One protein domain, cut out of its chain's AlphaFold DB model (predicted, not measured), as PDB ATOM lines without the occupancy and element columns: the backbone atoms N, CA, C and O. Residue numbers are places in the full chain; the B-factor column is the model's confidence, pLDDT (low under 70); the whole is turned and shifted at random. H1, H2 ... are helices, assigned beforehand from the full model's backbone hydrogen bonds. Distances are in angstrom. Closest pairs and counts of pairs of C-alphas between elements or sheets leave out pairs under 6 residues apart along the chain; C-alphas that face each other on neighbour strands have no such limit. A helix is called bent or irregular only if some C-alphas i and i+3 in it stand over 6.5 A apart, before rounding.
ATOM      1  N   SER A 447     -26.930   0.583  -6.549       75.62
ATOM      2  CA  SER A 447     -27.096   2.049  -6.501       75.62
ATOM      3  C   SER A 447     -27.286   2.600  -5.085       75.62
ATOM      4  O   SER A 447     -27.072   3.789  -4.851       75.62
ATOM      5  N   VAL A 448     -27.640   1.742  -4.126       82.25
ATOM      6  CA  VAL A 448     -27.882   2.121  -2.732       82.25
ATOM      7  C   VAL A 448     -26.572   2.225  -1.931       82.25
ATOM      8  O   VAL A 448     -26.522   2.884  -0.891       82.25
ATOM      9  N   VAL A 449     -25.466   1.639  -2.399       80.56
ATOM     10  CA  VAL A 449     -24.192   1.660  -1.652       80.56
ATOM     11  C   VAL A 449     -23.641   3.080  -1.437       80.56
ATOM     12  O   VAL A 449     -23.286   3.403  -0.296       80.56
ATOM     13  N   PRO A 450     -23.619   3.973  -2.452       81.88
ATOM     14  CA  PRO A 450     -23.257   5.375  -2.257       81.88
ATOM     15  C   PRO A 450     -24.072   6.077  -1.167       81.88
ATOM     16  O   PRO A 450     -23.502   6.864  -0.412       81.88
ATOM     17  N   PHE A 451     -25.368   5.766  -1.031       86.38
ATOM     18  CA  PHE A 451     -26.222   6.329   0.017       86.38
ATOM     19  C   PHE A 451     -25.716   5.949   1.417       86.38
ATOM     20  O   PHE A 451     -25.472   6.835   2.239       86.38
ATOM     21  N   PHE A 452     -25.456   4.663   1.683       87.81
ATOM     22  CA  PHE A 452     -24.924   4.224   2.981       87.81
ATOM     23  C   PHE A 452     -23.541   4.822   3.274       87.81
ATOM     24  O   PHE A 452     -23.289   5.294   4.384       87.81
ATOM     25  N   TRP A 453     -22.651   4.866   2.277       84.62
ATOM     26  CA  TRP A 453     -21.312   5.436   2.459       84.62
ATOM     27  C   TRP A 453     -21.332   6.962   2.646       84.62
ATOM     28  O   TRP A 453     -20.528   7.523   3.395       84.62
ATOM     29  N   GLN A 454     -22.281   7.662   2.022       83.75
ATOM     30  CA  GLN A 454     -22.499   9.089   2.251       83.75
ATOM     31  C   GLN A 454     -22.918   9.363   3.700       83.75
ATOM     32  O   GLN A 454     -22.425  10.327   4.289       83.75
ATOM     33  N   GLN A 455     -23.758   8.511   4.298       85.75
ATOM     34  CA  GLN A 455     -24.141   8.637   5.710       85.75
ATOM     35  C   GLN A 455     -22.938   8.452   6.643       85.75
ATOM     36  O   GLN A 455     -22.755   9.245   7.565       85.75
ATOM     37  N   VAL A 456     -22.040   7.506   6.342       82.44
ATOM     38  CA  VAL A 456     -20.758   7.362   7.058       82.44
ATOM     39  C   VAL A 456     -19.961   8.673   7.034       82.44
ATOM     40  O   VAL A 456     -19.533   9.159   8.081       82.44
ATOM     41  N   ARG A 457     -19.810   9.295   5.856       79.06
ATOM     42  CA  ARG A 457     -19.087  10.575   5.709       79.06
ATOM     43  C   ARG A 457     -19.771  11.735   6.441       79.06
ATOM     44  O   ARG A 457     -19.082  12.575   7.011       79.06
ATOM     45  N   GLN A 458     -21.104  11.794   6.432       79.06
ATOM     46  CA  GLN A 458     -21.871  12.847   7.110       79.06
ATOM     47  C   GLN A 458     -21.764  12.759   8.638       79.06
ATOM     48  O   GLN A 458     -21.628  13.790   9.304       79.06
ATOM     49  N   CYS A 459     -21.790  11.545   9.196       74.19
ATOM     50  CA  CYS A 459     -21.590  11.315  10.626       74.19
ATOM     51  C   CYS A 459     -20.141  11.621  11.050       74.19
ATOM     52  O   CYS A 459     -19.917  12.249  12.086       74.19
ATOM     53  N   ALA A 460     -19.161  11.286  10.207       67.12
ATOM     54  CA  ALA A 460     -17.731  11.451  10.466       67.12
ATOM     55  C   ALA A 460     -17.172  12.865  10.168       67.12
ATOM     56  O   ALA A 460     -16.064  12.967   9.656       67.12
ATOM     57  N   ARG A 461     -17.907  13.952  10.478       54.50
ATOM     58  CA  ARG A 461     -17.688  15.375  10.070       54.50
ATOM     59  C   ARG A 461     -16.241  15.913   9.909       54.50
ATOM     60  O   ARG A 461     -16.071  16.850   9.136       54.50
ATOM     61  N   ASP A 462     -15.236  15.356  10.590       52.72
ATOM     62  CA  ASP A 462     -13.816  15.768  10.551       52.72
ATOM     63  C   ASP A 462     -12.897  14.828   9.732       52.72
ATOM     64  O   ASP A 462     -11.672  14.902   9.841       52.72
ATOM     65  N   GLY A 463     -13.476  13.949   8.908       52.56
ATOM     66  CA  GLY A 463     -12.761  12.959   8.098       52.56
ATOM     67  C   GLY A 463     -12.704  11.575   8.752       52.56
ATOM     68  O   GLY A 463     -12.776  11.427   9.973       52.56
ATOM     69  N   LEU A 464     -12.546  10.539   7.921       56.16
ATOM     70  CA  LEU A 464     -12.335   9.149   8.360       56.16
ATOM     71  C   LEU A 464     -10.925   8.925   8.946       56.16
ATOM     72  O   LEU A 464     -10.616   7.826   9.396       56.16
ATOM     73  N   ASP A 465     -10.107   9.980   9.010       51.75
ATOM     74  CA  ASP A 465      -8.679   9.985   9.349       51.75
ATOM     75  C   ASP A 465      -8.389   9.792  10.857       51.75
ATOM     76  O   ASP A 465      -7.350  10.214  11.367       51.75
ATOM     77  N   GLY A 466      -9.294   9.151  11.602       50.84
ATOM     78  CA  GLY A 466      -9.058   8.725  12.988       50.84
ATOM     79  C   GLY A 466      -9.391   9.742  14.087       50.84
ATOM     80  O   GLY A 466      -9.202   9.446  15.263       50.84
ATOM     81  N   ARG A 467      -9.956  10.915  13.756       50.53
ATOM     82  CA  ARG A 467     -10.480  11.881  14.755       50.53
ATOM     83  C   ARG A 467     -11.904  11.584  15.243       50.53
ATOM     84  O   ARG A 467     -12.379  12.256  16.158       50.53
ATOM     85  N   LEU A 468     -12.545  10.548  14.692       50.53
ATOM     86  CA  LEU A 468     -13.877  10.035  15.063       50.53
ATOM     87  C   LEU A 468     -14.070   9.815  16.576       50.53
ATOM     88  O   LEU A 468     -15.196   9.823  17.067       50.53
ATOM     89  N   PHE A 469     -12.977   9.653  17.321       51.78
ATOM     90  CA  PHE A 469     -12.978   9.227  18.717       51.78
ATOM     91  C   PHE A 469     -12.903  10.361  19.758       51.78
ATOM     92  O   PHE A 469     -12.913  10.066  20.950       51.78
ATOM     93  N   LEU A 470     -12.839  11.642  19.363       49.28
ATOM     94  CA  LEU A 470     -12.397  12.704  20.286       49.28
ATOM     95  C   LEU A 470     -13.457  13.681  20.835       49.28
ATOM     96  O   LEU A 470     -13.097  14.465  21.708       49.28
ATOM     97  N   ILE A 471     -14.720  13.701  20.372       52.75
ATOM     98  CA  ILE A 471     -15.572  14.893  20.634       52.75
ATOM     99  C   ILE A 471     -16.971  14.610  21.238       52.75
ATOM    100  O   ILE A 471     -17.480  15.475  21.946       52.75
ATOM    101  N   ASP A 472     -17.598  13.433  21.052       65.62
ATOM    102  CA  ASP A 472     -18.929  13.121  21.633       65.62
ATOM    103  C   ASP A 472     -19.265  11.609  21.587       65.62
ATOM    104  O   ASP A 472     -19.159  10.982  20.530       65.62
ATOM    105  N   ALA A 473     -19.715  11.022  22.705       66.56
ATOM    106  CA  ALA A 473     -20.076   9.601  22.792       66.56
ATOM    107  C   ALA A 473     -21.278   9.232  21.906       66.56
ATOM    108  O   ALA A 473     -21.291   8.146  21.326       66.56
ATOM    109  N   GLN A 474     -22.257  10.133  21.762       71.00
ATOM    110  CA  GLN A 474     -23.439   9.874  20.937       71.00
ATOM    111  C   GLN A 474     -23.084   9.889  19.445       71.00
ATOM    112  O   GLN A 474     -23.465   8.988  18.705       71.00
ATOM    113  N   LYS A 475     -22.272  10.859  19.007       72.75
ATOM    114  CA  LYS A 475     -21.828  10.949  17.603       72.75
ATOM    115  C   LYS A 475     -20.921   9.790  17.201       72.75
ATOM    116  O   LYS A 475     -20.969   9.346  16.054       72.75
ATOM    117  N   ARG A 476     -20.096   9.302  18.134       74.94
ATOM    118  CA  ARG A 476     -19.295   8.088  17.943       74.94
ATOM    119  C   ARG A 476     -20.200   6.883  17.697       74.94
ATOM    120  O   ARG A 476     -19.974   6.149  16.742       74.94
ATOM    121  N   GLU A 477     -21.219   6.700  18.536       77.75
ATOM    122  CA  GLU A 477     -22.199   5.618  18.389       77.75
ATOM    123  C   GLU A 477     -22.897   5.691  17.024       77.75
ATOM    124  O   GLU A 477     -22.915   4.707  16.286       77.75
ATOM    125  N   ASP A 478     -23.367   6.878  16.644       81.50
ATOM    126  CA  ASP A 478     -24.058   7.088  15.373       81.50
ATOM    127  C   ASP A 478     -23.156   6.799  14.158       81.50
ATOM    128  O   ASP A 478     -23.570   6.131  13.207       81.50
ATOM    129  N   SER A 479     -21.890   7.226  14.211       82.12
ATOM    130  CA  SER A 479     -20.911   6.966  13.147       82.12
ATOM    131  C   SER A 479     -20.597   5.477  13.003       82.12
ATOM    132  O   SER A 479     -20.542   4.961  11.888       82.12
ATOM    133  N   LEU A 480     -20.430   4.765  14.121       83.00
ATOM    134  CA  LEU A 480     -20.177   3.325  14.113       83.00
ATOM    135  C   LEU A 480     -21.383   2.549  13.567       83.00
ATOM    136  O   LEU A 480     -21.195   1.624  12.780       83.00
ATOM    137  N   ILE A 481     -22.613   2.948  13.909       86.69
ATOM    138  CA  ILE A 481     -23.840   2.362  13.344       86.69
ATOM    139  C   ILE A 481     -23.888   2.558  11.822       86.69
ATOM    140  O   ILE A 481     -24.207   1.614  11.094       86.69
ATOM    141  N   ALA A 482     -23.544   3.750  11.325       88.25
ATOM    142  CA  ALA A 482     -23.481   4.005   9.887       88.25
ATOM    143  C   ALA A 482     -22.444   3.105   9.193       88.25
ATOM    144  O   ALA A 482     -22.746   2.505   8.160       88.25
ATOM    145  N   VAL A 483     -21.254   2.948   9.787       88.69
ATOM    146  CA  VAL A 483     -20.195   2.066   9.263       88.69
ATOM    147  C   VAL A 483     -20.646   0.609   9.270       88.69
ATOM    148  O   VAL A 483     -20.523  -0.065   8.250       88.69
ATOM    149  N   GLY A 484     -21.217   0.129  10.378       89.44
ATOM    150  CA  GLY A 484     -21.742  -1.232  10.491       89.44
ATOM    151  C   GLY A 484     -22.821  -1.523   9.445       89.44
ATOM    152  O   GLY A 484     -22.797  -2.578   8.819       89.44
ATOM    153  N   SER A 485     -23.708  -0.562   9.184       89.69
ATOM    154  CA  SER A 485     -24.735  -0.664   8.136       89.69
ATOM    155  C   SER A 485     -24.126  -0.798   6.743       89.69
ATOM    156  O   SER A 485     -24.464  -1.716   6.000       89.69
ATOM    157  N   ALA A 486     -23.192   0.094   6.396       89.75
ATOM    158  CA  ALA A 486     -22.509   0.039   5.110       89.75
ATOM    159  C   ALA A 486     -21.749  -1.287   4.943       89.75
ATOM    160  O   ALA A 486     -21.818  -1.901   3.881       89.75
ATOM    161  N   CYS A 487     -21.085  -1.766   6.001       90.62
ATOM    162  CA  CYS A 487     -20.349  -3.027   5.974       90.62
ATOM    163  C   CYS A 487     -21.272  -4.247   5.833       90.62
ATOM    164  O   CYS A 487     -20.955  -5.157   5.074       90.62
ATOM    165  N   ALA A 488     -22.431  -4.262   6.500       88.38
ATOM    166  CA  ALA A 488     -23.406  -5.344   6.367       88.38
ATOM    167  C   ALA A 488     -23.928  -5.479   4.927       88.38
ATOM    168  O   ALA A 488     -24.011  -6.591   4.404       88.38
ATOM    169  N   LEU A 489     -24.216  -4.353   4.263       88.06
ATOM    170  CA  LEU A 489     -24.610  -4.345   2.854       88.06
ATOM    171  C   LEU A 489     -23.447  -4.764   1.935       88.06
ATOM    172  O   LEU A 489     -23.612  -5.649   1.097       88.06
ATOM    173  N   LEU A 490     -22.264  -4.162   2.117       87.00
ATOM    174  CA  LEU A 490     -21.072  -4.447   1.312       87.00
ATOM    175  C   LEU A 490     -20.658  -5.916   1.390       87.00
ATOM    176  O   LEU A 490     -20.352  -6.503   0.360       87.00
ATOM    177  N   SER A 491     -20.681  -6.526   2.576       87.00
ATOM    178  CA  SER A 491     -20.309  -7.934   2.751       87.00
ATOM    179  C   SER A 491     -21.200  -8.859   1.913       87.00
ATOM    180  O   SER A 491     -20.702  -9.743   1.214       87.00
ATOM    181  N   LYS A 492     -22.519  -8.612   1.888       85.38
ATOM    182  CA  LYS A 492     -23.438  -9.405   1.060       85.38
ATOM    183  C   LYS A 492     -23.211  -9.166  -0.435       85.38
ATOM    184  O   LYS A 492     -23.154 -10.134  -1.191       85.38
ATOM    185  N   ILE A 493     -23.017  -7.916  -0.858       83.56
ATOM    186  CA  ILE A 493     -22.720  -7.583  -2.262       83.56
ATOM    187  C   ILE A 493     -21.426  -8.272  -2.710       83.56
ATOM    188  O   ILE A 493     -21.428  -9.024  -3.680       83.56
ATOM    189  N   LEU A 494     -20.329  -8.110  -1.967       84.25
ATOM    190  CA  LEU A 494     -19.031  -8.677  -2.338       84.25
ATOM    191  C   LEU A 494     -19.073 -10.207  -2.470       84.25
ATOM    192  O   LEU A 494     -18.433 -10.736  -3.377       84.25
ATOM    193  N   SER A 495     -19.881 -10.887  -1.646       82.56
ATOM    194  CA  SER A 495     -20.062 -12.347  -1.675       82.56
ATOM    195  C   SER A 495     -20.828 -12.900  -2.888       82.56
ATOM    196  O   SER A 495     -20.846 -14.111  -3.090       82.56
ATOM    197  N   THR A 496     -21.485 -12.045  -3.677       80.44
ATOM    198  CA  THR A 496     -22.339 -12.461  -4.814       80.44
ATOM    199  C   THR A 496     -21.780 -12.062  -6.176       80.44
ATOM    200  O   THR A 496     -22.178 -12.642  -7.180       80.44
ATOM    201  N   TYR A 497     -20.848 -11.110  -6.212       83.12
ATOM    202  CA  TYR A 497     -20.309 -10.554  -7.452       83.12
ATOM    203  C   TYR A 497     -19.164 -11.385  -8.022       83.12
ATOM    204  O   TYR A 497     -18.294 -11.855  -7.283       83.12
ATOM    205  N   PHE A 498     -19.138 -11.513  -9.344       87.00
ATOM    206  CA  PHE A 498     -18.007 -12.072 -10.072       87.00
ATOM    207  C   PHE A 498     -16.867 -11.050 -10.160       87.00
ATOM    208  O   PHE A 498     -17.086  -9.837 -10.171       87.00
ATOM    209  N   ASP A 499     -15.626 -11.527 -10.269       85.88
ATOM    210  CA  ASP A 499     -14.454 -10.646 -10.387       85.88
ATOM    211  C   ASP A 499     -14.503  -9.755 -11.654       85.88
ATOM    212  O   ASP A 499     -13.962  -8.651 -11.660       85.88
ATOM    213  N   SER A 500     -15.177 -10.189 -12.722       80.12
ATOM    214  CA  SER A 500     -15.353  -9.447 -13.984       80.12
ATOM    215  C   SER A 500     -16.313  -8.259 -13.870       80.12
ATOM    216  O   SER A 500     -16.070  -7.203 -14.459       80.12
ATOM    217  N   GLU A 501     -17.376  -8.402 -13.076       77.31
ATOM    218  CA  GLU A 501     -18.387  -7.366 -12.820       77.31
ATOM    219  C   GLU A 501     -17.788  -6.164 -12.067       77.31
ATOM    220  O   GLU A 501     -18.328  -5.060 -12.098       77.31
ATOM    221  N   PHE A 502     -16.631  -6.369 -11.436       68.81
ATOM    222  CA  PHE A 502     -15.887  -5.379 -10.663       68.81
ATOM    223  C   PHE A 502     -15.059  -4.403 -11.519       68.81
ATOM    224  O   PHE A 502     -14.740  -3.302 -11.071       68.81
ATOM    225  N   PHE A 503     -14.700  -4.791 -12.749       60.94
ATOM    226  CA  PHE A 503     -13.737  -4.070 -13.595       60.94
ATOM    227  C   PHE A 503     -14.347  -3.275 -14.750       60.94
ATOM    228  O   PHE A 503     -13.593  -2.759 -15.577       60.94
ATOM    229  N   SER A 504     -15.676  -3.155 -14.846       52.16
ATOM    230  CA  SER A 504     -16.283  -2.512 -16.019       52.16
ATOM    231  C   SER A 504     -15.770  -1.071 -16.212       52.16
ATOM    232  O   SER A 504     -15.993  -0.216 -15.347       52.16
ATOM    233  N   PRO A 505     -15.066  -0.781 -17.328       43.69
ATOM    234  CA  PRO A 505     -14.529   0.543 -17.602       43.69
ATOM    235  C   PRO A 505     -15.665   1.541 -17.842       43.69
ATOM    236  O   PRO A 505     -16.743   1.190 -18.318       43.69
ATOM    237  N   ARG A 506     -15.390   2.820 -17.563       43.75
ATOM    238  CA  ARG A 506     -16.320   3.958 -17.712       43.75
ATOM    239  C   ARG A 506     -16.845   4.192 -19.145       43.75
ATOM    240  O   ARG A 506     -17.667   5.082 -19.333       43.75
ATOM    241  N   ASP A 507     -16.421   3.390 -20.123       38.28
ATOM    242  CA  ASP A 507     -16.606   3.621 -21.559       38.28
ATOM    243  C   ASP A 507     -17.540   2.595 -22.229       38.28
ATOM    244  O   ASP A 507     -17.230   2.041 -23.282       38.28
ATOM    245  N   SER A 508     -18.722   2.353 -21.658       38.88
ATOM    246  CA  SER A 508     -19.829   1.801 -22.445       38.88
ATOM    247  C   SER A 508     -21.061   2.684 -22.295       38.88
ATOM    248  O   SER A 508     -21.477   3.043 -21.199       38.88
ATOM    249  N   THR A 509     -21.634   3.074 -23.427       42.28
ATOM    250  CA  THR A 509     -22.825   3.924 -23.567       42.28
ATOM    251  C   THR A 509     -24.122   3.236 -23.111       42.28
ATOM    252  O   THR A 509     -25.200   3.647 -23.527       42.28
ATOM    253  N   ASN A 510     -24.030   2.189 -22.285       38.69
ATOM    254  CA  ASN A 510     -25.171   1.488 -21.706       38.69
ATOM    255  C   ASN A 510     -25.473   2.056 -20.314       38.69
ATOM    256  O   ASN A 510     -24.588   2.242 -19.486       38.69
ATOM    257  N   GLU A 511     -26.749   2.336 -20.062       39.50
ATOM    258  CA  GLU A 511     -27.261   3.107 -18.922       39.50
ATOM    259  C   GLU A 511     -27.098   2.449 -17.531       39.50
ATOM    260  O   GLU A 511     -27.498   3.043 -16.531       39.50
ATOM    261  N   MET A 512     -26.454   1.282 -17.410       42.00
ATOM    262  CA  MET A 512     -26.126   0.669 -16.115       42.00
ATOM    263  C   MET A 512     -24.659   0.905 -15.752       42.00
ATOM    264  O   MET A 512     -23.766   0.132 -16.090       42.00
ATOM    265  N   LYS A 513     -24.409   1.997 -15.022       42.75
ATOM    266  CA  LYS A 513     -23.121   2.247 -14.361       42.75
ATOM    267  C   LYS A 513     -22.875   1.167 -13.292       42.75
ATOM    268  O   LYS A 513     -23.742   1.005 -12.432       42.75
ATOM    269  N   PRO A 514     -21.708   0.501 -13.237       47.25
ATOM    270  CA  PRO A 514     -21.314  -0.211 -12.026       47.25
ATOM    271  C   PRO A 514     -21.125   0.827 -10.906       47.25
ATOM    272  O   PRO A 514     -20.322   1.750 -11.037       47.25
ATOM    273  N   ALA A 515     -21.902   0.734  -9.821       52.28
ATOM    274  CA  ALA A 515     -21.905   1.758  -8.766       52.28
ATOM    275  C   ALA A 515     -20.712   1.670  -7.791       52.28
ATOM    276  O   ALA A 515     -20.631   2.470  -6.861       52.28
ATOM    277  N   LEU A 516     -19.790   0.723  -7.994       61.62
ATOM    278  CA  LEU A 516     -18.601   0.542  -7.167       61.62
ATOM    279  C   LEU A 516     -17.389   0.263  -8.066       61.62
ATOM    280  O   LEU A 516     -17.186  -0.861  -8.514       61.62
ATOM    281  N   VAL A 517     -16.613   1.302  -8.372       66.56
ATOM    282  CA  VAL A 517     -15.385   1.184  -9.169       66.56
ATOM    283  C   VAL A 517     -14.199   0.969  -8.226       66.56
ATOM    284  O   VAL A 517     -14.210   1.433  -7.086       66.56
ATOM    285  N   VAL A 518     -13.149   0.302  -8.706       68.62
ATOM    286  CA  VAL A 518     -11.871   0.116  -7.992       68.62
ATOM    287  C   VAL A 518     -11.363   1.409  -7.328       68.62
ATOM    288  O   VAL A 518     -10.963   1.387  -6.163       68.62
ATOM    289  N   ASP A 519     -11.448   2.549  -8.021       69.62
ATOM    290  CA  ASP A 519     -11.013   3.857  -7.508       69.62
ATOM    291  C   ASP A 519     -11.755   4.294  -6.230       69.62
ATOM    292  O   ASP A 519     -11.182   4.983  -5.382       69.62
ATOM    293  N   ASP A 520     -13.017   3.887  -6.065       73.88
ATOM    294  CA  ASP A 520     -13.840   4.222  -4.898       73.88
ATOM    295  C   ASP A 520     -13.557   3.294  -3.705       73.88
ATOM    296  O   ASP A 520     -13.767   3.672  -2.550       73.88
ATOM    297  N   LEU A 521     -13.034   2.096  -3.970       80.00
ATOM    298  CA  LEU A 521     -12.781   1.048  -2.984       80.00
ATOM    299  C   LEU A 521     -11.465   1.194  -2.239       80.00
ATOM    300  O   LEU A 521     -11.414   0.914  -1.043       80.00
ATOM    301  N   VAL A 522     -10.406   1.651  -2.905       86.19
ATOM    302  CA  VAL A 522      -9.106   1.846  -2.246       86.19
ATOM    303  C   VAL A 522      -9.225   2.801  -1.038       86.19
ATOM    304  O   VAL A 522      -8.727   2.465   0.041       86.19
ATOM    305  N   PRO A 523      -9.934   3.950  -1.123       83.94
ATOM    306  CA  PRO A 523     -10.224   4.777   0.048       83.94
ATOM    307  C   PRO A 523     -11.028   4.049   1.134       83.94
ATOM    308  O   PRO A 523     -10.737   4.226   2.315       83.94
ATOM    309  N   ILE A 524     -12.010   3.222   0.750       84.44
ATOM    310  CA  ILE A 524     -12.819   2.420   1.684       84.44
ATOM    311  C   ILE A 524     -11.917   1.460   2.467       84.44
ATOM    312  O   ILE A 524     -11.971   1.462   3.694       84.44
ATOM    313  N   VAL A 525     -11.044   0.711   1.783       89.81
ATOM    314  CA  VAL A 525     -10.057  -0.194   2.401       89.81
ATOM    315  C   VAL A 525      -9.196   0.562   3.407       89.81
ATOM    316  O   VAL A 525      -9.114   0.164   4.570       89.81
ATOM    317  N   ARG A 526      -8.616   1.701   3.006       87.69
ATOM    318  CA  ARG A 526      -7.764   2.501   3.898       87.69
ATOM    319  C   ARG A 526      -8.501   2.923   5.170       87.69
ATOM    320  O   ARG A 526      -7.945   2.770   6.262       87.69
ATOM    321  N   SER A 527      -9.727   3.432   5.025       85.75
ATOM    322  CA  SER A 527     -10.563   3.882   6.141       85.75
ATOM    323  C   SER A 527     -11.014   2.730   7.039       85.75
ATOM    324  O   SER A 527     -10.964   2.865   8.258       85.75
ATOM    325  N   LEU A 528     -11.417   1.590   6.471       89.81
ATOM    326  CA  LEU A 528     -11.820   0.406   7.233       89.81
ATOM    327  C   LEU A 528     -10.643  -0.190   8.017       89.81
ATOM    328  O   LEU A 528     -10.807  -0.462   9.205       89.81
ATOM    329  N   CYS A 529      -9.451  -0.307   7.418       90.62
ATOM    330  CA  CYS A 529      -8.241  -0.745   8.127       90.62
ATOM    331  C   CYS A 529      -7.913   0.177   9.310       90.62
ATOM    332  O   CYS A 529      -7.623  -0.298  10.405       90.62
ATOM    333  N   GLN A 530      -7.999   1.498   9.109       85.81
ATOM    334  CA  GLN A 530      -7.754   2.473  10.174       85.81
ATOM    335  C   GLN A 530      -8.803   2.383  11.292       85.81
ATOM    336  O   GLN A 530      -8.452   2.409  12.468       85.81
ATOM    337  N   MET A 531     -10.088   2.260  10.949       85.06
ATOM    338  CA  MET A 531     -11.153   2.107  11.944       85.06
ATOM    339  C   MET A 531     -11.018   0.802  12.729       85.06
ATOM    340  O   MET A 531     -11.222   0.811  13.940       85.06
ATOM    341  N   ALA A 532     -10.650  -0.301  12.074       88.12
ATOM    342  CA  ALA A 532     -10.439  -1.583  12.733       88.12
ATOM    343  C   ALA A 532      -9.273  -1.520  13.736       88.12
ATOM    344  O   ALA A 532      -9.440  -1.941  14.877       88.12
ATOM    345  N   GLU A 533      -8.133  -0.931  13.354       85.00
ATOM    346  CA  GLU A 533      -6.992  -0.716  14.259       85.00
ATOM    347  C   GLU A 533      -7.388   0.142  15.472       85.00
ATOM    348  O   GLU A 533      -7.163  -0.261  16.612       85.00
ATOM    349  N   LEU A 534      -8.060   1.275  15.238       80.75
ATOM    350  CA  LEU A 534      -8.514   2.168  16.308       80.75
ATOM    351  C   LEU A 534      -9.519   1.500  17.248       80.75
ATOM    352  O   LEU A 534      -9.456   1.709  18.456       80.75
ATOM    353  N   LEU A 535     -10.427   0.670  16.724       81.06
ATOM    354  CA  LEU A 535     -11.341  -0.104  17.556       81.06
ATOM    355  C   LEU A 535     -10.582  -1.112  18.432       81.06
ATOM    356  O   LEU A 535     -10.941  -1.282  19.595       81.06
ATOM    357  N   ILE A 536      -9.534  -1.763  17.932       80.81
ATOM    358  CA  ILE A 536      -8.733  -2.680  18.756       80.81
ATOM    359  C   ILE A 536      -7.964  -1.905  19.835       80.81
ATOM    360  O   ILE A 536      -7.964  -2.314  20.999       80.81
ATOM    361  N   ASP A 537      -7.338  -0.786  19.469       77.75
ATOM    362  CA  ASP A 537      -6.577   0.057  20.395       77.75
ATOM    363  C   ASP A 537      -7.470   0.622  21.507       77.75
ATOM    364  O   ASP A 537      -7.103   0.564  22.683       77.75
ATOM    365  N   ASP A 538      -8.678   1.081  21.168       75.00
ATOM    366  CA  ASP A 538      -9.660   1.566  22.136       75.00
ATOM    367  C   ASP A 538     -10.081   0.471  23.125       75.00
ATOM    368  O   ASP A 538     -10.097   0.722  24.336       75.00
ATOM    369  N   ALA A 539     -10.362  -0.745  22.633       71.50
ATOM    370  CA  ALA A 539     -10.701  -1.905  23.464       71.50
ATOM    371  C   ALA A 539      -9.560  -2.298  24.414       71.50
ATOM    372  O   ALA A 539      -9.801  -2.783  25.522       71.50
ATOM    373  N   CYS A 540      -8.317  -2.095  23.973       67.06
ATOM    374  CA  CYS A 540      -7.105  -2.474  24.693       67.06
ATOM    375  C   CYS A 540      -6.478  -1.313  25.491       67.06
ATOM    376  O   CYS A 540      -5.380  -1.460  26.030       67.06
ATOM    377  N   SER A 541      -7.160  -0.168  25.602       63.41
ATOM    378  CA  SER A 541      -6.690   1.008  26.346       63.41
ATOM    379  C   SER A 541      -7.247   1.073  27.776       63.41
ATOM    380  O   SER A 541      -8.364   0.642  28.061       63.41
ATOM    381  N   ALA A 542      -6.499   1.699  28.695       48.44
ATOM    382  CA  ALA A 542      -6.940   1.932  30.081       48.44
ATOM    383  C   ALA A 542      -8.160   2.876  30.200       48.44
ATOM    384  O   ALA A 542      -8.762   2.977  31.267       48.44
ATOM    385  N   SER A 543      -8.519   3.569  29.116       50.72
ATOM    386  CA  SER A 543      -9.619   4.536  29.015       50.72
ATOM    387  C   SER A 543     -10.957   3.931  28.577       50.72
ATOM    388  O   SER A 543     -11.961   4.636  28.605       50.72
ATOM    389  N   TYR A 544     -11.002   2.655  28.174       53.19
ATOM    390  CA  TYR A 544     -12.227   1.912  27.833       53.19
ATOM    391  C   TYR A 544     -13.222   2.593  26.871       53.19
ATOM    392  O   TYR A 544     -14.385   2.206  26.828       53.19
ATOM    393  N   GLY A 545     -12.830   3.633  26.126       48.88
ATOM    394  CA  GLY A 545     -13.770   4.457  25.354       48.88
ATOM    395  C   GLY A 545     -14.909   5.095  26.179       48.88
ATOM    396  O   GLY A 545     -15.817   5.683  25.594       48.88
ATOM    397  N   PHE A 546     -14.875   5.008  27.516       50.38
ATOM    398  CA  PHE A 546     -15.868   5.559  28.441       50.38
ATOM    399  C   PHE A 546     -15.180   6.571  29.363       50.38
ATOM    400  O   PHE A 546     -14.089   6.331  29.870       50.38
ATOM    401  N   ALA A 547     -15.809   7.725  29.576       40.25
ATOM    402  CA  ALA A 547     -15.173   8.943  30.086       40.25
ATOM    403  C   ALA A 547     -14.693   8.930  31.565       40.25
ATOM    404  O   ALA A 547     -14.475   9.999  32.132       40.25
ATOM    405  N   GLY A 548     -14.468   7.781  32.210       47.16
ATOM    406  CA  GLY A 548     -13.896   7.766  33.558       47.16
ATOM    407  C   GLY A 548     -13.550   6.387  34.112       47.16
ATOM    408  O   GLY A 548     -14.426   5.566  34.360       47.16
ATOM    409  N   ILE A 549     -12.268   6.187  34.439       42.97
ATOM    410  CA  ILE A 549     -11.763   5.072  35.270       42.97
ATOM    411  C   ILE A 549     -12.466   5.044  36.647       42.97
ATOM    412  O   ILE A 549     -12.611   3.986  37.250       42.97
ATOM    413  N   SER A 550     -12.984   6.186  37.109       44.38
ATOM    414  CA  SER A 550     -13.791   6.320  38.327       44.38
ATOM    415  C   SER A 550     -15.186   5.677  38.247       44.38
ATOM    416  O   SER A 550     -15.775   5.395  39.286       44.38
ATOM    417  N   GLU A 551     -15.733   5.400  37.054       44.41
ATOM    418  CA  GLU A 551     -17.024   4.698  36.921       44.41
ATOM    419  C   GLU A 551     -16.896   3.172  37.077       44.41
ATOM    420  O   GLU A 551     -17.860   2.517  37.469       44.41
ATOM    421  N   LEU A 552     -15.708   2.601  36.844       47.44
ATOM    422  CA  LEU A 552     -15.415   1.176  37.079       47.44
ATOM    423  C   LEU A 552     -15.301   0.828  38.571       47.44
ATOM    424  O   LEU A 552     -15.426  -0.339  38.941       47.44
ATOM    425  N   GLU A 553     -15.106   1.835  39.424       43.44
ATOM    426  CA  GLU A 553     -15.034   1.707  40.884       43.44
ATOM    427  C   GLU A 553     -16.376   1.232  41.493       43.44
ATOM    428  O   GLU A 553     -16.397   0.668  42.586       43.44
ATOM    429  N   TYR A 554     -17.492   1.386  40.760       43.22
ATOM    430  CA  TYR A 554     -18.855   1.062  41.201       43.22
ATOM    431  C   TYR A 554     -19.627   0.223  40.166       43.22
ATOM    432  O   TYR A 554     -20.667   0.650  39.674       43.22
ATOM    433  N   ALA A 555     -19.142  -0.990  39.883       50.69
ATOM    434  CA  ALA A 555     -19.766  -1.995  39.009       50.69
ATOM    435  C   ALA A 555     -19.935  -1.583  37.529       50.69
ATOM    436  O   ALA A 555     -20.350  -0.482  37.175       50.69
ATOM    437  N   VAL A 556     -19.655  -2.517  36.619       54.50
ATOM    438  CA  VAL A 556     -19.885  -2.309  35.184       54.50
ATOM    439  C   VAL A 556     -21.388  -2.124  34.941       54.50
ATOM    440  O   VAL A 556     -22.165  -3.063  35.112       54.50
ATOM    441  N   ARG A 557     -21.816  -0.916  34.546       55.16
ATOM    442  CA  ARG A 557     -23.225  -0.649  34.211       55.16
ATOM    443  C   ARG A 557     -23.653  -1.519  33.013       55.16
ATOM    444  O   ARG A 557     -22.900  -1.586  32.039       55.16
ATOM    445  N   PRO A 558     -24.869  -2.100  33.009       56.66
ATOM    446  CA  PRO A 558     -25.383  -2.892  31.880       56.66
ATOM    447  C   PRO A 558     -25.297  -2.178  30.520       56.66
ATOM    448  O   PRO A 558     -24.966  -2.793  29.510       56.66
ATOM    449  N   VAL A 559     -25.488  -0.854  30.509       57.88
ATOM    450  CA  VAL A 559     -25.392   0.004  29.311       57.88
ATOM    451  C   VAL A 559     -23.987  -0.006  28.683       57.88
ATOM    452  O   VAL A 559     -23.841   0.106  27.468       57.88
ATOM    453  N   CYS A 560     -22.927  -0.166  29.478       60.75
ATOM    454  CA  CYS A 560     -21.564  -0.218  28.948       60.75
ATOM    455  C   CYS A 560     -21.266  -1.569  28.280       60.75
ATOM    456  O   CYS A 560     -20.637  -1.598  27.225       60.75
ATOM    457  N   LEU A 561     -21.773  -2.674  28.843       62.72
ATOM    458  CA  LEU A 561     -21.687  -4.004  28.222       62.72
ATOM    459  C   LEU A 561     -22.491  -4.072  26.919       62.72
ATOM    460  O   LEU A 561     -22.033  -4.684  25.957       62.72
ATOM    461  N   GLN A 562     -23.644  -3.398  26.872       62.28
ATOM    462  CA  GLN A 562     -24.456  -3.256  25.663       62.28
ATOM    463  C   GLN A 562     -23.666  -2.608  24.523       62.28
ATOM    464  O   GLN A 562     -23.610  -3.138  23.415       62.28
ATOM    465  N   ARG A 563     -23.007  -1.483  24.813       68.94
ATOM    466  CA  ARG A 563     -22.170  -0.764  23.845       68.94
ATOM    467  C   ARG A 563     -20.944  -1.571  23.422       68.94
ATOM    468  O   ARG A 563     -20.662  -1.650  22.233       68.94
ATOM    469  N   ALA A 564     -20.273  -2.233  24.364       70.19
ATOM    470  CA  ALA A 564     -19.155  -3.132  24.071       70.19
ATOM    471  C   ALA A 564     -19.563  -4.254  23.096       70.19
ATOM    472  O   ALA A 564     -18.897  -4.482  22.091       70.19
ATOM    473  N   ALA A 565     -20.704  -4.899  23.346       71.38
ATOM    474  CA  ALA A 565     -21.241  -5.952  22.491       71.38
ATOM    475  C   ALA A 565     -21.625  -5.457  21.086       71.38
ATOM    476  O   ALA A 565     -21.471  -6.206  20.123       71.38
ATOM    477  N   GLN A 566     -22.145  -4.234  20.972       76.12
ATOM    478  CA  GLN A 566     -22.443  -3.603  19.686       76.12
ATOM    479  C   GLN A 566     -21.157  -3.307  18.905       76.12
ATOM    480  O   GLN A 566     -21.106  -3.525  17.699       76.12
ATOM    481  N   TRP A 567     -20.113  -2.828  19.581       79.56
ATOM    482  CA  TRP A 567     -18.827  -2.543  18.948       79.56
ATOM    483  C   TRP A 567     -18.117  -3.815  18.485       79.56
ATOM    484  O   TRP A 567     -17.540  -3.803  17.403       79.56
ATOM    485  N   ASP A 568     -18.243  -4.919  19.230       78.75
ATOM    486  CA  ASP A 568     -17.805  -6.242  18.772       78.75
ATOM    487  C   ASP A 568     -18.511  -6.640  17.458       78.75
ATOM    488  O   ASP A 568     -17.852  -7.079  16.520       78.75
ATOM    489  N   ASP A 569     -19.834  -6.448  17.337       79.44
ATOM    490  CA  ASP A 569     -20.564  -6.770  16.095       79.44
ATOM    491  C   ASP A 569     -20.108  -5.911  14.905       79.44
ATOM    492  O   ASP A 569     -19.943  -6.423  13.795       79.44
ATOM    493  N   ILE A 570     -19.888  -4.613  15.131       85.38
ATOM    494  CA  ILE A 570     -19.426  -3.677  14.097       85.38
ATOM    495  C   ILE A 570     -17.999  -4.017  13.668       85.38
ATOM    496  O   ILE A 570     -17.709  -4.030  12.475       85.38
ATOM    497  N   PHE A 571     -17.120  -4.338  14.617       87.50
ATOM    498  CA  PHE A 571     -15.759  -4.776  14.325       87.50
ATOM    499  C   PHE A 571     -15.739  -6.056  13.477       87.50
ATOM    500  O   PHE A 571     -14.984  -6.131  12.506       87.50
ATOM    501  N   MET A 572     -16.602  -7.030  13.785       86.00
ATOM    502  CA  MET A 572     -16.722  -8.241  12.969       86.00
ATOM    503  C   MET A 572     -17.242  -7.930  11.562       86.00
ATOM    504  O   MET A 572     -16.673  -8.418  10.595       86.00
ATOM    505  N   LEU A 573     -18.242  -7.048  11.417       87.88
ATOM    506  CA  LEU A 573     -18.722  -6.603  10.100       87.88
ATOM    507  C   LEU A 573     -17.626  -5.914   9.269       87.88
ATOM    508  O   LEU A 573     -17.526  -6.152   8.067       87.88
ATOM    509  N   ILE A 574     -16.804  -5.071   9.899       91.12
ATOM    510  CA  ILE A 574     -15.651  -4.440   9.243       91.12
ATOM    511  C   ILE A 574     -14.640  -5.510   8.816       91.12
ATOM    512  O   ILE A 574     -14.171  -5.489   7.679       91.12
ATOM    513  N   SER A 575     -14.326  -6.451   9.708       91.00
ATOM    514  CA  SER A 575     -13.381  -7.538   9.441       91.00
ATOM    515  C   SER A 575     -13.855  -8.431   8.289       91.00
ATOM    516  O   SER A 575     -13.054  -8.748   7.412       91.00
ATOM    517  N   ASP A 576     -15.148  -8.766   8.231       89.00
ATOM    518  CA  ASP A 576     -15.758  -9.558   7.154       89.00
ATOM    519  C   ASP A 576     -15.578  -8.875   5.788       89.00
ATOM    520  O   ASP A 576     -15.099  -9.493   4.833       89.00
ATOM    521  N   VAL A 577     -15.896  -7.577   5.699       91.12
ATOM    522  CA  VAL A 577     -15.717  -6.794   4.463       91.12
ATOM    523  C   VAL A 577     -14.247  -6.701   4.072       91.12
ATOM    524  O   VAL A 577     -13.918  -6.883   2.902       91.12
ATOM    525  N   LEU A 578     -13.353  -6.441   5.030       93.31
ATOM    526  CA  LEU A 578     -11.919  -6.392   4.757       93.31
ATOM    527  C   LEU A 578     -11.397  -7.740   4.246       93.31
ATOM    528  O   LEU A 578     -10.585  -7.746   3.327       93.31
ATOM    529  N   TRP A 579     -11.884  -8.870   4.766       91.12
ATOM    530  CA  TRP A 579     -11.532 -10.197   4.252       91.12
ATOM    531  C   TRP A 579     -12.056 -10.449   2.845       91.12
ATOM    532  O   TRP A 579     -11.312 -10.983   2.026       91.12
ATOM    533  N   HIS A 580     -13.297 -10.062   2.537       90.06
ATOM    534  CA  HIS A 580     -13.825 -10.154   1.171       90.06
ATOM    535  C   HIS A 580     -12.998  -9.316   0.195       90.06
ATOM    536  O   HIS A 580     -12.585  -9.809  -0.853       90.06
ATOM    537  N   LEU A 581     -12.681  -8.074   0.569       91.44
ATOM    538  CA  LEU A 581     -11.842  -7.192  -0.239       91.44
ATOM    539  C   LEU A 581     -10.414  -7.725  -0.369       91.44
ATOM    540  O   LEU A 581      -9.866  -7.680  -1.463       91.44
ATOM    541  N   LYS A 582      -9.829  -8.275   0.702       92.00
ATOM    542  CA  LYS A 582      -8.470  -8.824   0.682       92.00
ATOM    543  C   LYS A 582      -8.379 -10.071  -0.191       92.00
ATOM    544  O   LYS A 582      -7.486 -10.153  -1.025       92.00
ATOM    545  N   GLN A 583      -9.322 -11.006  -0.051       91.62
ATOM    546  CA  GLN A 583      -9.383 -12.201  -0.898       91.62
ATOM    547  C   GLN A 583      -9.480 -11.835  -2.382       91.62
ATOM    548  O   GLN A 583      -8.867 -12.504  -3.212       91.62
ATOM    549  N   ARG A 584     -10.230 -10.779  -2.712       89.31
ATOM    550  CA  ARG A 584     -10.365 -10.282  -4.081       89.31
ATOM    551  C   ARG A 584      -9.115  -9.534  -4.559       89.31
ATOM    552  O   ARG A 584      -8.654  -9.778  -5.669       89.31
ATOM    553  N   ASP A 585      -8.522  -8.687  -3.723       90.88
ATOM    554  CA  ASP A 585      -7.269  -7.975  -4.017       90.88
ATOM    555  C   ASP A 585      -6.081  -8.929  -4.216       90.88
ATOM    556  O   ASP A 585      -5.224  -8.688  -5.058       90.88
ATOM    557  N   ASP A 586      -6.055 -10.068  -3.524       88.31
ATOM    558  CA  ASP A 586      -5.036 -11.101  -3.743       88.31
ATOM    559  C   ASP A 586      -5.114 -11.741  -5.137       88.31
ATOM    560  O   ASP A 586      -4.112 -12.271  -5.613       88.31
ATOM    561  N   ARG A 587      -6.278 -11.695  -5.800       88.38
ATOM    562  CA  ARG A 587      -6.457 -12.176  -7.181       88.38
ATOM    563  C   ARG A 587      -6.311 -11.062  -8.217       88.38
ATOM    564  O   ARG A 587      -5.858 -11.324  -9.327       88.38
ATOM    565  N   LEU A 588      -6.744  -9.848  -7.876       86.44
ATOM    566  CA  LEU A 588      -6.930  -8.744  -8.826       86.44
ATOM    567  C   LEU A 588      -5.910  -7.604  -8.680       86.44
ATOM    568  O   LEU A 588      -5.764  -6.812  -9.607       86.44
ATOM    569  N   HIS A 589      -5.203  -7.526  -7.551       88.19
ATOM    570  CA  HIS A 589      -4.130  -6.571  -7.247       88.19
ATOM    571  C   HIS A 589      -4.493  -5.104  -7.522       88.19
ATOM    572  O   HIS A 589      -3.792  -4.394  -8.247       88.19
ATOM    573  N   PHE A 590      -5.607  -4.646  -6.952       88.25
ATOM    574  CA  PHE A 590      -6.117  -3.293  -7.160       88.25
ATOM    575  C   PHE A 590      -5.686  -2.292  -6.073       88.25
ATOM    576  O   PHE A 590      -5.730  -1.082  -6.304       88.25
ATOM    577  N   CYS A 591      -5.243  -2.767  -4.908       89.62
ATOM    578  CA  CYS A 591      -4.618  -1.961  -3.861       89.62
ATOM    579  C   CYS A 591      -3.085  -2.051  -3.918       89.62
ATOM    580  O   CYS A 591      -2.502  -3.073  -4.276       89.62
ATOM    581  N   GLN A 592      -2.408  -0.985  -3.493       89.88
ATOM    582  CA  GLN A 592      -0.974  -1.027  -3.199       89.88
ATOM    583  C   GLN A 592      -0.742  -1.575  -1.780       89.88
ATOM    584  O   GLN A 592      -1.593  -1.383  -0.908       89.88
ATOM    585  N   PRO A 593       0.427  -2.172  -1.469       86.38
ATOM    586  CA  PRO A 593       0.712  -2.676  -0.120       86.38
ATOM    587  C   PRO A 593       0.517  -1.627   0.992       86.38
ATOM    588  O   PRO A 593      -0.004  -1.937   2.061       86.38
ATOM    589  N   ALA A 594       0.857  -0.362   0.723       87.81
ATOM    590  CA  ALA A 594       0.690   0.750   1.666       87.81
ATOM    591  C   ALA A 594      -0.781   1.088   1.997       87.81
ATOM    592  O   ALA A 594      -1.052   1.751   3.002       87.81
ATOM    593  N   ASP A 595      -1.736   0.645   1.176       89.88
ATOM    594  CA  ASP A 595      -3.162   0.881   1.416       89.88
ATOM    595  C   ASP A 595      -3.682   0.021   2.572       89.88
ATOM    596  O   ASP A 595      -4.485   0.499   3.384       89.88
ATOM    597  N   TRP A 596      -3.155  -1.204   2.675       91.94
ATOM    598  CA  TRP A 596      -3.457  -2.176   3.722       91.94
ATOM    599  C   TRP A 596      -2.603  -1.976   4.976       91.94
ATOM    600  O   TRP A 596      -3.141  -1.969   6.083       91.94
ATOM    601  N   ILE A 597      -1.287  -1.802   4.802       90.62
ATOM    602  CA  ILE A 597      -0.316  -1.852   5.902       90.62
ATOM    603  C   ILE A 597      -0.472  -0.656   6.858       90.62
ATOM    604  O   ILE A 597      -0.660   0.499   6.458       90.62
ATOM    605  N   ARG A 598      -0.364  -0.940   8.156       87.94
ATOM    606  CA  ARG A 598      -0.368  -0.001   9.279       87.94
ATOM    607  C   ARG A 598       0.841  -0.272  10.172       87.94
ATOM    608  O   ARG A 598       1.335  -1.391  10.252       87.94
ATOM    609  N   ASN A 599       1.336   0.766  10.847       75.94
ATOM    610  CA  ASN A 599       2.513   0.665  11.718       75.94
ATOM    611  C   ASN A 599       2.146   0.033  13.069       75.94
ATOM    612  O   ASN A 599       2.161   0.692  14.113       75.94
ATOM    613  N   CYS A 600       1.830  -1.259  13.062       70.69
ATOM    614  CA  CYS A 600       1.481  -1.997  14.265       70.69
ATOM    615  C   CYS A 600       2.754  -2.457  14.994       70.69
ATOM    616  O   CYS A 600       3.436  -3.384  14.573       70.69
ATOM    617  N   LYS A 601       3.083  -1.844  16.138       71.38
ATOM    618  CA  LYS A 601       4.163  -2.360  16.998       71.38
ATOM    619  C   LYS A 601       3.694  -3.632  17.708       71.38
ATOM    620  O   LYS A 601       2.693  -3.588  18.426       71.38
ATOM    621  N   PHE A 602       4.431  -4.729  17.541       76.06
ATOM    622  CA  PHE A 602       4.193  -5.993  18.241       76.06
ATOM    623  C   PHE A 602       5.218  -6.189  19.359       76.06
ATOM    624  O   PHE A 602       6.423  -6.233  19.109       76.06
ATOM    625  N   ASP A 603       4.739  -6.341  20.593       72.31
ATOM    626  CA  ASP A 603       5.568  -6.806  21.706       72.31
ATOM    627  C   ASP A 603       5.421  -8.325  21.847       72.31
ATOM    628  O   ASP A 603       4.458  -8.843  22.418       72.31
ATOM    629  N   LEU A 604       6.399  -9.052  21.305       70.50
ATOM    630  CA  LEU A 604       6.400 -10.514  21.284       70.50
ATOM    631  C   LEU A 604       6.618 -11.147  22.668       70.50
ATOM    632  O   LEU A 604       6.427 -12.355  22.824       70.50
ATOM    633  N   SER A 605       6.982 -10.356  23.685       65.06
ATOM    634  CA  SER A 605       7.125 -10.845  25.060       65.06
ATOM    635  C   SER A 605       5.778 -11.221  25.697       65.06
ATOM    636  O   SER A 605       5.736 -12.090  26.565       65.06
ATOM    637  N   GLY A 606       4.664 -10.644  25.229       57.53
ATOM    638  CA  GLY A 606       3.315 -10.913  25.742       57.53
ATOM    639  C   GLY A 606       2.712 -12.256  25.309       57.53
ATOM    640  O   GLY A 606       1.797 -12.745  25.966       57.53
ATOM    641  N   PHE A 607       3.250 -12.903  24.268       61.69
ATOM    642  CA  PHE A 607       2.757 -14.199  23.769       61.69
ATOM    643  C   PHE A 607       3.015 -15.369  24.734       61.69
ATOM    644  O   PHE A 607       2.636 -16.500  24.440       61.69
ATOM    645  N   LEU A 608       3.701 -15.144  25.860       53.28
ATOM    646  CA  LEU A 608       4.149 -16.176  26.804       53.28
ATOM    647  C   LEU A 608       3.015 -16.930  27.530       53.28
ATOM    648  O   LEU A 608       3.294 -17.992  28.080       53.28
ATOM    649  N   ASN A 609       1.773 -16.433  27.503       51.88
ATOM    650  CA  ASN A 609       0.622 -17.005  28.216       51.88
ATOM    651  C   ASN A 609      -0.518 -17.410  27.256       51.88
ATOM    652  O   ASN A 609      -0.548 -16.962  26.113       51.88
ATOM    653  N   GLU A 610      -1.442 -18.260  27.727       54.38
ATOM    654  CA  GLU A 610      -2.660 -18.697  27.013       54.38
ATOM    655  C   GLU A 610      -3.415 -17.529  26.352       54.38
ATOM    656  O   GLU A 610      -3.417 -16.418  26.889       54.38
ATOM    657  N   SER A 611      -4.061 -17.795  25.202       57.22
ATOM    658  CA  SER A 611      -4.761 -16.775  24.406       57.22
ATOM    659  C   SER A 611      -5.678 -15.930  25.299       57.22
ATOM    660  O   SER A 611      -6.649 -16.445  25.858       57.22
ATOM    661  N   PRO A 612      -5.407 -14.623  25.442       55.47
ATOM    662  CA  PRO A 612      -6.207 -13.756  26.295       55.47
ATOM    663  C   PRO A 612      -7.629 -13.538  25.754       55.47
ATOM    664  O   PRO A 612      -8.519 -13.182  26.529       55.47
ATOM    665  N   VAL A 613      -7.852 -13.756  24.454       59.47
ATOM    666  CA  VAL A 613      -9.092 -13.429  23.736       59.47
ATOM    667  C   VAL A 613      -9.838 -14.706  23.359       59.47
ATOM    668  O   VAL A 613      -9.225 -15.720  23.014       59.47
ATOM    669  N   ALA A 614     -11.169 -14.648  23.425       58.34
ATOM    670  CA  ALA A 614     -12.027 -15.700  22.899       58.34
ATOM    671  C   ALA A 614     -11.755 -15.909  21.396       58.34
ATOM    672  O   ALA A 614     -11.463 -14.963  20.661       58.34
ATOM    673  N   LYS A 615     -11.841 -17.161  20.929       59.44
ATOM    674  CA  LYS A 615     -11.557 -17.520  19.524       59.44
ATOM    675  C   LYS A 615     -12.473 -16.816  18.512       59.44
ATOM    676  O   LYS A 615     -12.148 -16.771  17.333       59.44
ATOM    677  N   ASP A 616     -13.588 -16.255  18.970       60.22
ATOM    678  CA  ASP A 616     -14.575 -15.541  18.158       60.22
ATOM    679  C   ASP A 616     -14.164 -14.103  17.779       60.22
ATOM    680  O   ASP A 616     -14.899 -13.443  17.050       60.22
ATOM    681  N   GLY A 617     -13.012 -13.608  18.257       63.44
ATOM    682  CA  GLY A 617     -12.492 -12.280  17.908       63.44
ATOM    683  C   GLY A 617     -13.145 -11.111  18.649       63.44
ATOM    684  O   GLY A 617     -12.778  -9.962  18.408       63.44
ATOM    685  N   ARG A 618     -14.082 -11.381  19.567       70.12
ATOM    686  CA  ARG A 618     -14.825 -10.357  20.314       70.12
ATOM    687  C   ARG A 618     -14.025  -9.897  21.536       70.12
ATOM    688  O   ARG A 618     -14.001 -10.545  22.590       70.12
ATOM    689  N   ILE A 619     -13.327  -8.772  21.392       71.00
ATOM    690  CA  ILE A 619     -12.417  -8.248  22.420       71.00
ATOM    691  C   ILE A 619     -13.158  -7.403  23.450       71.00
ATOM    692  O   ILE A 619     -12.821  -7.462  24.626       71.00
ATOM    693  N   TYR A 620     -14.146  -6.600  23.053       70.44
ATOM    694  CA  TYR A 620     -14.666  -5.541  23.918       70.44
ATOM    695  C   TYR A 620     -15.358  -6.102  25.155       70.44
ATOM    696  O   TYR A 620     -15.029  -5.721  26.282       70.44
ATOM    697  N   ALA A 621     -16.283  -7.048  24.976       64.81
ATOM    698  CA  ALA A 621     -16.973  -7.660  26.108       64.81
ATOM    699  C   ALA A 621     -16.022  -8.478  27.006       64.81
ATOM    700  O   ALA A 621     -16.146  -8.452  28.236       64.81
ATOM    701  N   SER A 622     -15.066  -9.200  26.412       66.81
ATOM    702  CA  SER A 622     -14.135 -10.080  27.134       66.81
ATOM    703  C   SER A 622     -13.068  -9.291  27.902       66.81
ATOM    704  O   SER A 622     -12.848  -9.538  29.094       66.81
ATOM    705  N   ALA A 623     -12.473  -8.284  27.262       66.12
ATOM    706  CA  ALA A 623     -11.555  -7.340  27.876       66.12
ATOM    707  C   ALA A 623     -12.234  -6.616  29.040       66.12
ATOM    708  O   ALA A 623     -11.679  -6.615  30.141       66.12
ATOM    709  N   MET A 624     -13.454  -6.089  28.849       65.25
ATOM    710  CA  MET A 624     -14.162  -5.320  29.880       65.25
ATOM    711  C   MET A 624     -14.396  -6.134  31.154       65.25
ATOM    712  O   MET A 624     -14.152  -5.652  32.264       65.25
ATOM    713  N   ARG A 625     -14.805  -7.399  31.010       65.56
ATOM    714  CA  ARG A 625     -14.981  -8.318  32.147       65.56
ATOM    715  C   ARG A 625     -13.668  -8.568  32.878       65.56
ATOM    716  O   ARG A 625     -13.626  -8.529  34.109       65.56
ATOM    717  N   ARG A 626     -12.590  -8.831  32.136       66.06
ATOM    718  CA  ARG A 626     -11.291  -9.122  32.746       66.06
ATOM    719  C   ARG A 626     -10.698  -7.884  33.410       66.06
ATOM    720  O   ARG A 626     -10.197  -8.019  34.519       66.06
ATOM    721  N   ALA A 627     -10.848  -6.704  32.809       63.34
ATOM    722  CA  ALA A 627     -10.448  -5.425  33.383       63.34
ATOM    723  C   ALA A 627     -11.149  -5.152  34.714       63.34
ATOM    724  O   ALA A 627     -10.477  -4.848  35.699       63.34
ATOM    725  N   ALA A 628     -12.473  -5.336  34.769       61.97
ATOM    726  CA  ALA A 628     -13.248  -5.201  35.999       61.97
ATOM    727  C   ALA A 628     -12.755  -6.173  37.087       61.97
ATOM    728  O   ALA A 628     -12.542  -5.771  38.231       61.97
ATOM    729  N   LYS A 629     -12.477  -7.433  36.718       64.31
ATOM    730  CA  LYS A 629     -11.919  -8.444  37.631       64.31
ATOM    731  C   LYS A 629     -10.515  -8.075  38.126       64.31
ATOM    732  O   LYS A 629     -10.243  -8.184  39.318       64.31
ATOM    733  N   THR A 630      -9.611  -7.648  37.244       62.81
ATOM    734  CA  THR A 630      -8.238  -7.274  37.623       62.81
ATOM    735  C   THR A 630      -8.193  -5.993  38.439       62.81
ATOM    736  O   THR A 630      -7.434  -5.932  39.399       62.81
ATOM    737  N   PHE A 631      -9.024  -5.000  38.114       62.16
ATOM    738  CA  PHE A 631      -9.093  -3.744  38.854       62.16
ATOM    739  C   PHE A 631      -9.602  -3.981  40.281       62.16
ATOM    740  O   PHE A 631      -8.975  -3.514  41.228       62.16
ATOM    741  N   ALA A 632     -10.643  -4.809  40.446       60.44
ATOM    742  CA  ALA A 632     -11.139  -5.222  41.759       60.44
ATOM    743  C   ALA A 632     -10.079  -5.948  42.615       60.44
ATOM    744  O   ALA A 632     -10.109  -5.856  43.839       60.44
ATOM    745  N   LEU A 633      -9.139  -6.665  41.985       62.69
ATOM    746  CA  LEU A 633      -8.095  -7.428  42.680       62.69
ATOM    747  C   LEU A 633      -6.794  -6.641  42.921       62.69
ATOM    748  O   LEU A 633      -6.135  -6.867  43.932       62.69
ATOM    749  N   ARG A 634      -6.376  -5.785  41.979       61.91
ATOM    750  CA  ARG A 634      -5.032  -5.171  41.939       61.91
ATOM    751  C   ARG A 634      -5.027  -3.638  41.952       61.91
ATOM    752  O   ARG A 634      -3.956  -3.061  42.107       61.91
ATOM    753  N   GLY A 635      -6.169  -2.973  41.767       58.94
ATOM    754  CA  GLY A 635      -6.254  -1.507  41.678       58.94
ATOM    755  C   GLY A 635      -5.609  -0.893  40.424       58.94
ATOM    756  O   GLY A 635      -5.484   0.325  40.334       58.94
ATOM    757  N   SER A 636      -5.184  -1.712  39.454       60.28
ATOM    758  CA  SER A 636      -4.623  -1.274  38.171       60.28
ATOM    759  C   SER A 636      -4.920  -2.279  37.050       60.28
ATOM    760  O   SER A 636      -5.207  -3.454  37.295       60.28
ATOM    761  N   ALA A 637      -4.890  -1.795  35.807       60.62
ATOM    762  CA  ALA A 637      -5.060  -2.599  34.600       60.62
ATOM    763  C   ALA A 637      -3.780  -3.404  34.283       60.62
ATOM    764  O   ALA A 637      -2.674  -2.875  34.395       60.62
ATOM    765  N   ASP A 638      -3.918  -4.668  33.863       68.25
ATOM    766  CA  ASP A 638      -2.785  -5.508  33.440       68.25
ATOM    767  C   ASP A 638      -2.357  -5.144  32.008       68.25
ATOM    768  O   ASP A 638      -2.909  -5.641  31.028       68.25
ATOM    769  N   THR A 639      -1.391  -4.233  31.874       68.69
ATOM    770  CA  THR A 639      -0.916  -3.726  30.573       68.69
ATOM    771  C   THR A 639      -0.400  -4.828  29.646       68.69
ATOM    772  O   THR A 639      -0.569  -4.736  28.432       68.69
ATOM    773  N   ASN A 640       0.185  -5.894  30.199       70.75
ATOM    774  CA  ASN A 640       0.728  -6.996  29.406       70.75
ATOM    775  C   ASN A 640      -0.391  -7.831  28.775       70.75
ATOM    776  O   ASN A 640      -0.269  -8.250  27.624       70.75
ATOM    777  N   TYR A 641      -1.499  -8.019  29.497       73.31
ATOM    778  CA  TYR A 641      -2.692  -8.676  28.967       73.31
ATOM    779  C   TYR A 641      -3.263  -7.930  27.756       73.31
ATOM    780  O   TYR A 641      -3.522  -8.550  26.726       73.31
ATOM    781  N   PHE A 642      -3.439  -6.609  27.855       73.69
ATOM    782  CA  PHE A 642      -4.018  -5.815  26.765       73.69
ATOM    783  C   PHE A 642      -3.117  -5.777  25.532       73.69
ATOM    784  O   PHE A 642      -3.609  -5.908  24.414       73.69
ATOM    785  N   ASN A 643      -1.798  -5.691  25.726       75.06
ATOM    786  CA  ASN A 643      -0.841  -5.785  24.625       75.06
ATOM    787  C   ASN A 643      -0.932  -7.144  23.914       75.06
ATOM    788  O   ASN A 643      -0.970  -7.191  22.684       75.06
ATOM    789  N   ALA A 644      -1.020  -8.244  24.667       75.44
ATOM    790  CA  ALA A 644      -1.187  -9.579  24.099       75.44
ATOM    791  C   ALA A 644      -2.543  -9.740  23.385       75.44
ATOM    792  O   ALA A 644      -2.587 -10.265  22.274       75.44
ATOM    793  N   ALA A 645      -3.638  -9.238  23.971       77.19
ATOM    794  CA  ALA A 645      -4.980  -9.276  23.384       77.19
ATOM    795  C   ALA A 645      -5.068  -8.502  22.065       77.19
ATOM    796  O   ALA A 645      -5.611  -9.010  21.080       77.19
ATOM    797  N   ARG A 646      -4.458  -7.315  22.022       81.38
ATOM    798  CA  ARG A 646      -4.301  -6.520  20.803       81.38
ATOM    799  C   ARG A 646      -3.567  -7.306  19.721       81.38
ATOM    800  O   ARG A 646      -4.082  -7.438  18.615       81.38
ATOM    801  N   CYS A 647      -2.394  -7.858  20.042       80.62
ATOM    802  CA  CYS A 647      -1.581  -8.599  19.073       80.62
ATOM    803  C   CYS A 647      -2.328  -9.821  18.521       80.62
ATOM    804  O   CYS A 647      -2.400  -9.988  17.307       80.62
ATOM    805  N   HIS A 648      -2.929 -10.636  19.394       80.75
ATOM    806  CA  HIS A 648      -3.716 -11.801  18.981       80.75
ATOM    807  C   HIS A 648      -4.890 -11.418  18.082       80.75
ATOM    808  O   HIS A 648      -5.143 -12.086  17.083       80.75
ATOM    809  N   THR A 649      -5.591 -10.328  18.396       84.25
ATOM    810  CA  THR A 649      -6.759  -9.947  17.601       84.25
ATOM    811  C   THR A 649      -6.371  -9.405  16.234       84.25
ATOM    812  O   THR A 649      -6.990  -9.786  15.245       84.25
ATOM    813  N   ILE A 650      -5.318  -8.584  16.152       88.06
ATOM    814  CA  ILE A 650      -4.804  -8.117  14.859       88.06
ATOM    815  C   ILE A 650      -4.425  -9.316  13.985       88.06
ATOM    816  O   ILE A 650      -4.885  -9.400  12.852       88.06
ATOM    817  N   LEU A 651      -3.652 -10.270  14.513       87.38
ATOM    818  CA  LEU A 651      -3.161 -11.410  13.732       87.38
ATOM    819  C   LEU A 651      -4.264 -12.403  13.329       87.38
ATOM    820  O   LEU A 651      -4.175 -12.994  12.257       87.38
ATOM    821  N   ASN A 652      -5.317 -12.564  14.133       85.50
ATOM    822  CA  ASN A 652      -6.393 -13.510  13.821       85.50
ATOM    823  C   ASN A 652      -7.488 -12.882  12.935       85.50
ATOM    824  O   ASN A 652      -7.995 -13.522  12.003       85.50
ATOM    825  N   GLN A 653      -7.857 -11.627  13.212       86.69
ATOM    826  CA  GLN A 653      -9.010 -10.970  12.586       86.69
ATOM    827  C   GLN A 653      -8.628 -10.108  11.385       86.69
ATOM    828  O   GLN A 653      -9.335 -10.148  10.384       86.69
ATOM    829  N   ILE A 654      -7.506  -9.383  11.425       90.69
ATOM    830  CA  ILE A 654      -7.083  -8.464  10.351       90.69
ATOM    831  C   ILE A 654      -5.561  -8.515  10.073       90.69
ATOM    832  O   ILE A 654      -4.913  -7.473   9.998       90.69
ATOM    833  N   PRO A 655      -4.943  -9.699   9.891       91.56
ATOM    834  CA  PRO A 655      -3.484  -9.836   9.814       91.56
ATOM    835  C   PRO A 655      -2.839  -9.030   8.682       91.56
ATOM    836  O   PRO A 655      -1.694  -8.594   8.807       91.56
ATOM    837  N   PHE A 656      -3.566  -8.808   7.587       90.00
ATOM    838  CA  PHE A 656      -3.109  -8.080   6.400       90.00
ATOM    839  C   PHE A 656      -2.809  -6.591   6.648       90.00
ATOM    840  O   PHE A 656      -2.221  -5.958   5.775       90.00
ATOM    841  N   ILE A 657      -3.151  -6.028   7.818       91.81
ATOM    842  CA  ILE A 657      -2.681  -4.684   8.201       91.81
ATOM    843  C   ILE A 657      -1.210  -4.677   8.635       91.81
ATOM    844  O   ILE A 657      -0.591  -3.626   8.718       91.81
ATOM    845  N   THR A 658      -0.642  -5.838   8.947       90.81
ATOM    846  CA  THR A 658       0.796  -6.010   9.206       90.81
ATOM    847  C   THR A 658       1.507  -6.280   7.874       90.81
ATOM    848  O   THR A 658       0.853  -6.662   6.903       90.81
ATOM    849  N   SER A 659       2.821  -6.092   7.759       90.88
ATOM    850  CA  SER A 659       3.521  -6.498   6.528       90.88
ATOM    851  C   SER A 659       3.687  -8.026   6.457       90.88
ATOM    852  O   SER A 659       3.675  -8.717   7.481       90.88
TER     853      SER A 659
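Overview. This is residues 447 to 659 of the 1048 residues of the protein "HECT-type E3 ubiquitin transferase" of Trichuris muris (UniProt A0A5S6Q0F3). One long helix, H5, runs slantwise along an elongated helical body, with the hairpin of H1 and H2 packed on it through H2, and H3 packed on it from another side; the centres of H2, H3 and H5 make a triangle. A second helical hairpin, H8 and H9, extends the body past the last residues of H3, with the short H4 near H8 at that far end, while the long link of residues 495 to 517 loops out at the opposite end. The short H6 packs on H3, and the short H7 on H9. The printed part has 213 residues with nine named helices, H1 to H9 in order, and no named strand: the class is all helix. It is compact, with a radius of gyration of the C-alphas of 18.8 A, and spans 68 by 36 by 26 A.

Along the chain. H5, residues 558 to 588, is 45.1 A long, from C-alpha 558 at (-25.383, -2.892, 31.880) to C-alpha 588 at (-6.930, -8.744, -8.826). H2 is residues 473 to 494, 31.1 A, and H3 residues 518 to 539, 31.5 A. H1, residues 447 to 459, begins at C-alpha 447 at (-27.096, 2.049, -6.501); it is only just irregular, C-alphas 447 and 450 being 6.6 A apart. H8 is residues 619 to 634, 21.1 A, and H9 residues 639 to 653, 21.0 A, ending at C-alpha 653 at (-9.010, -10.970, 12.586). The short helices are H4, residues 549 to 554, H6, residues 593 to 596, and H7, residues 604 to 608.

Arrangement. H5 touches H2 with residues 567 to 581 alone; the closest C-alphas, of Gly 484 and Ile 570, are 4.9 A apart, and the tilt of 36 degrees, the same way, is only just steep. H1 and H2 form a hairpin at a shallow tilt of 20 degrees, closest at Cys 459 and Ser 479, C-alphas 5.1 A apart. H1 and H5 are apart. H3, the hub, touches H5, H6, H8 and H9. Its closest C-alphas to H5 are those of Ala 532 and Phe 571, 6.4 A apart, at a tilt of 37 degrees, opposite ways, only just steep. H3, H8 and H9 form a bundle, three helices running roughly along one line; the C-alphas of Ala 539 and Tyr 620 are 5.4 A apart, those of Ile 536 and Arg 646 6.2 A. The hairpin of H8 and H9 only just touches, with 3 pairs of C-alphas within 8 A. H4 is close to H8 but not clearly touching. Every O i to N i+4 pair is within hydrogen-bond range in H8 and H9, against 8 of 9 in H1, 17 of 18 in H2, 16 of 18 in H3, 26 of 27 in H5, 0 of 2 in H4 and 0 of 1 in H7; H6 is too short for such a pair. For O i to N i+3, 2 of 3 pairs are within range in H4 and 0 of 2 in H7.

Size, cuts and confidence. The two C-alphas farthest apart, of Thr 509 and Leu 633, are 68.8 A apart. The printed part has no cut. The links H1 to H2 and H2 to H3 are long. Mean pLDDT of the printed part is 72.1; 88 residues are under 70, among them residues 502 to 519 and 540 to 563.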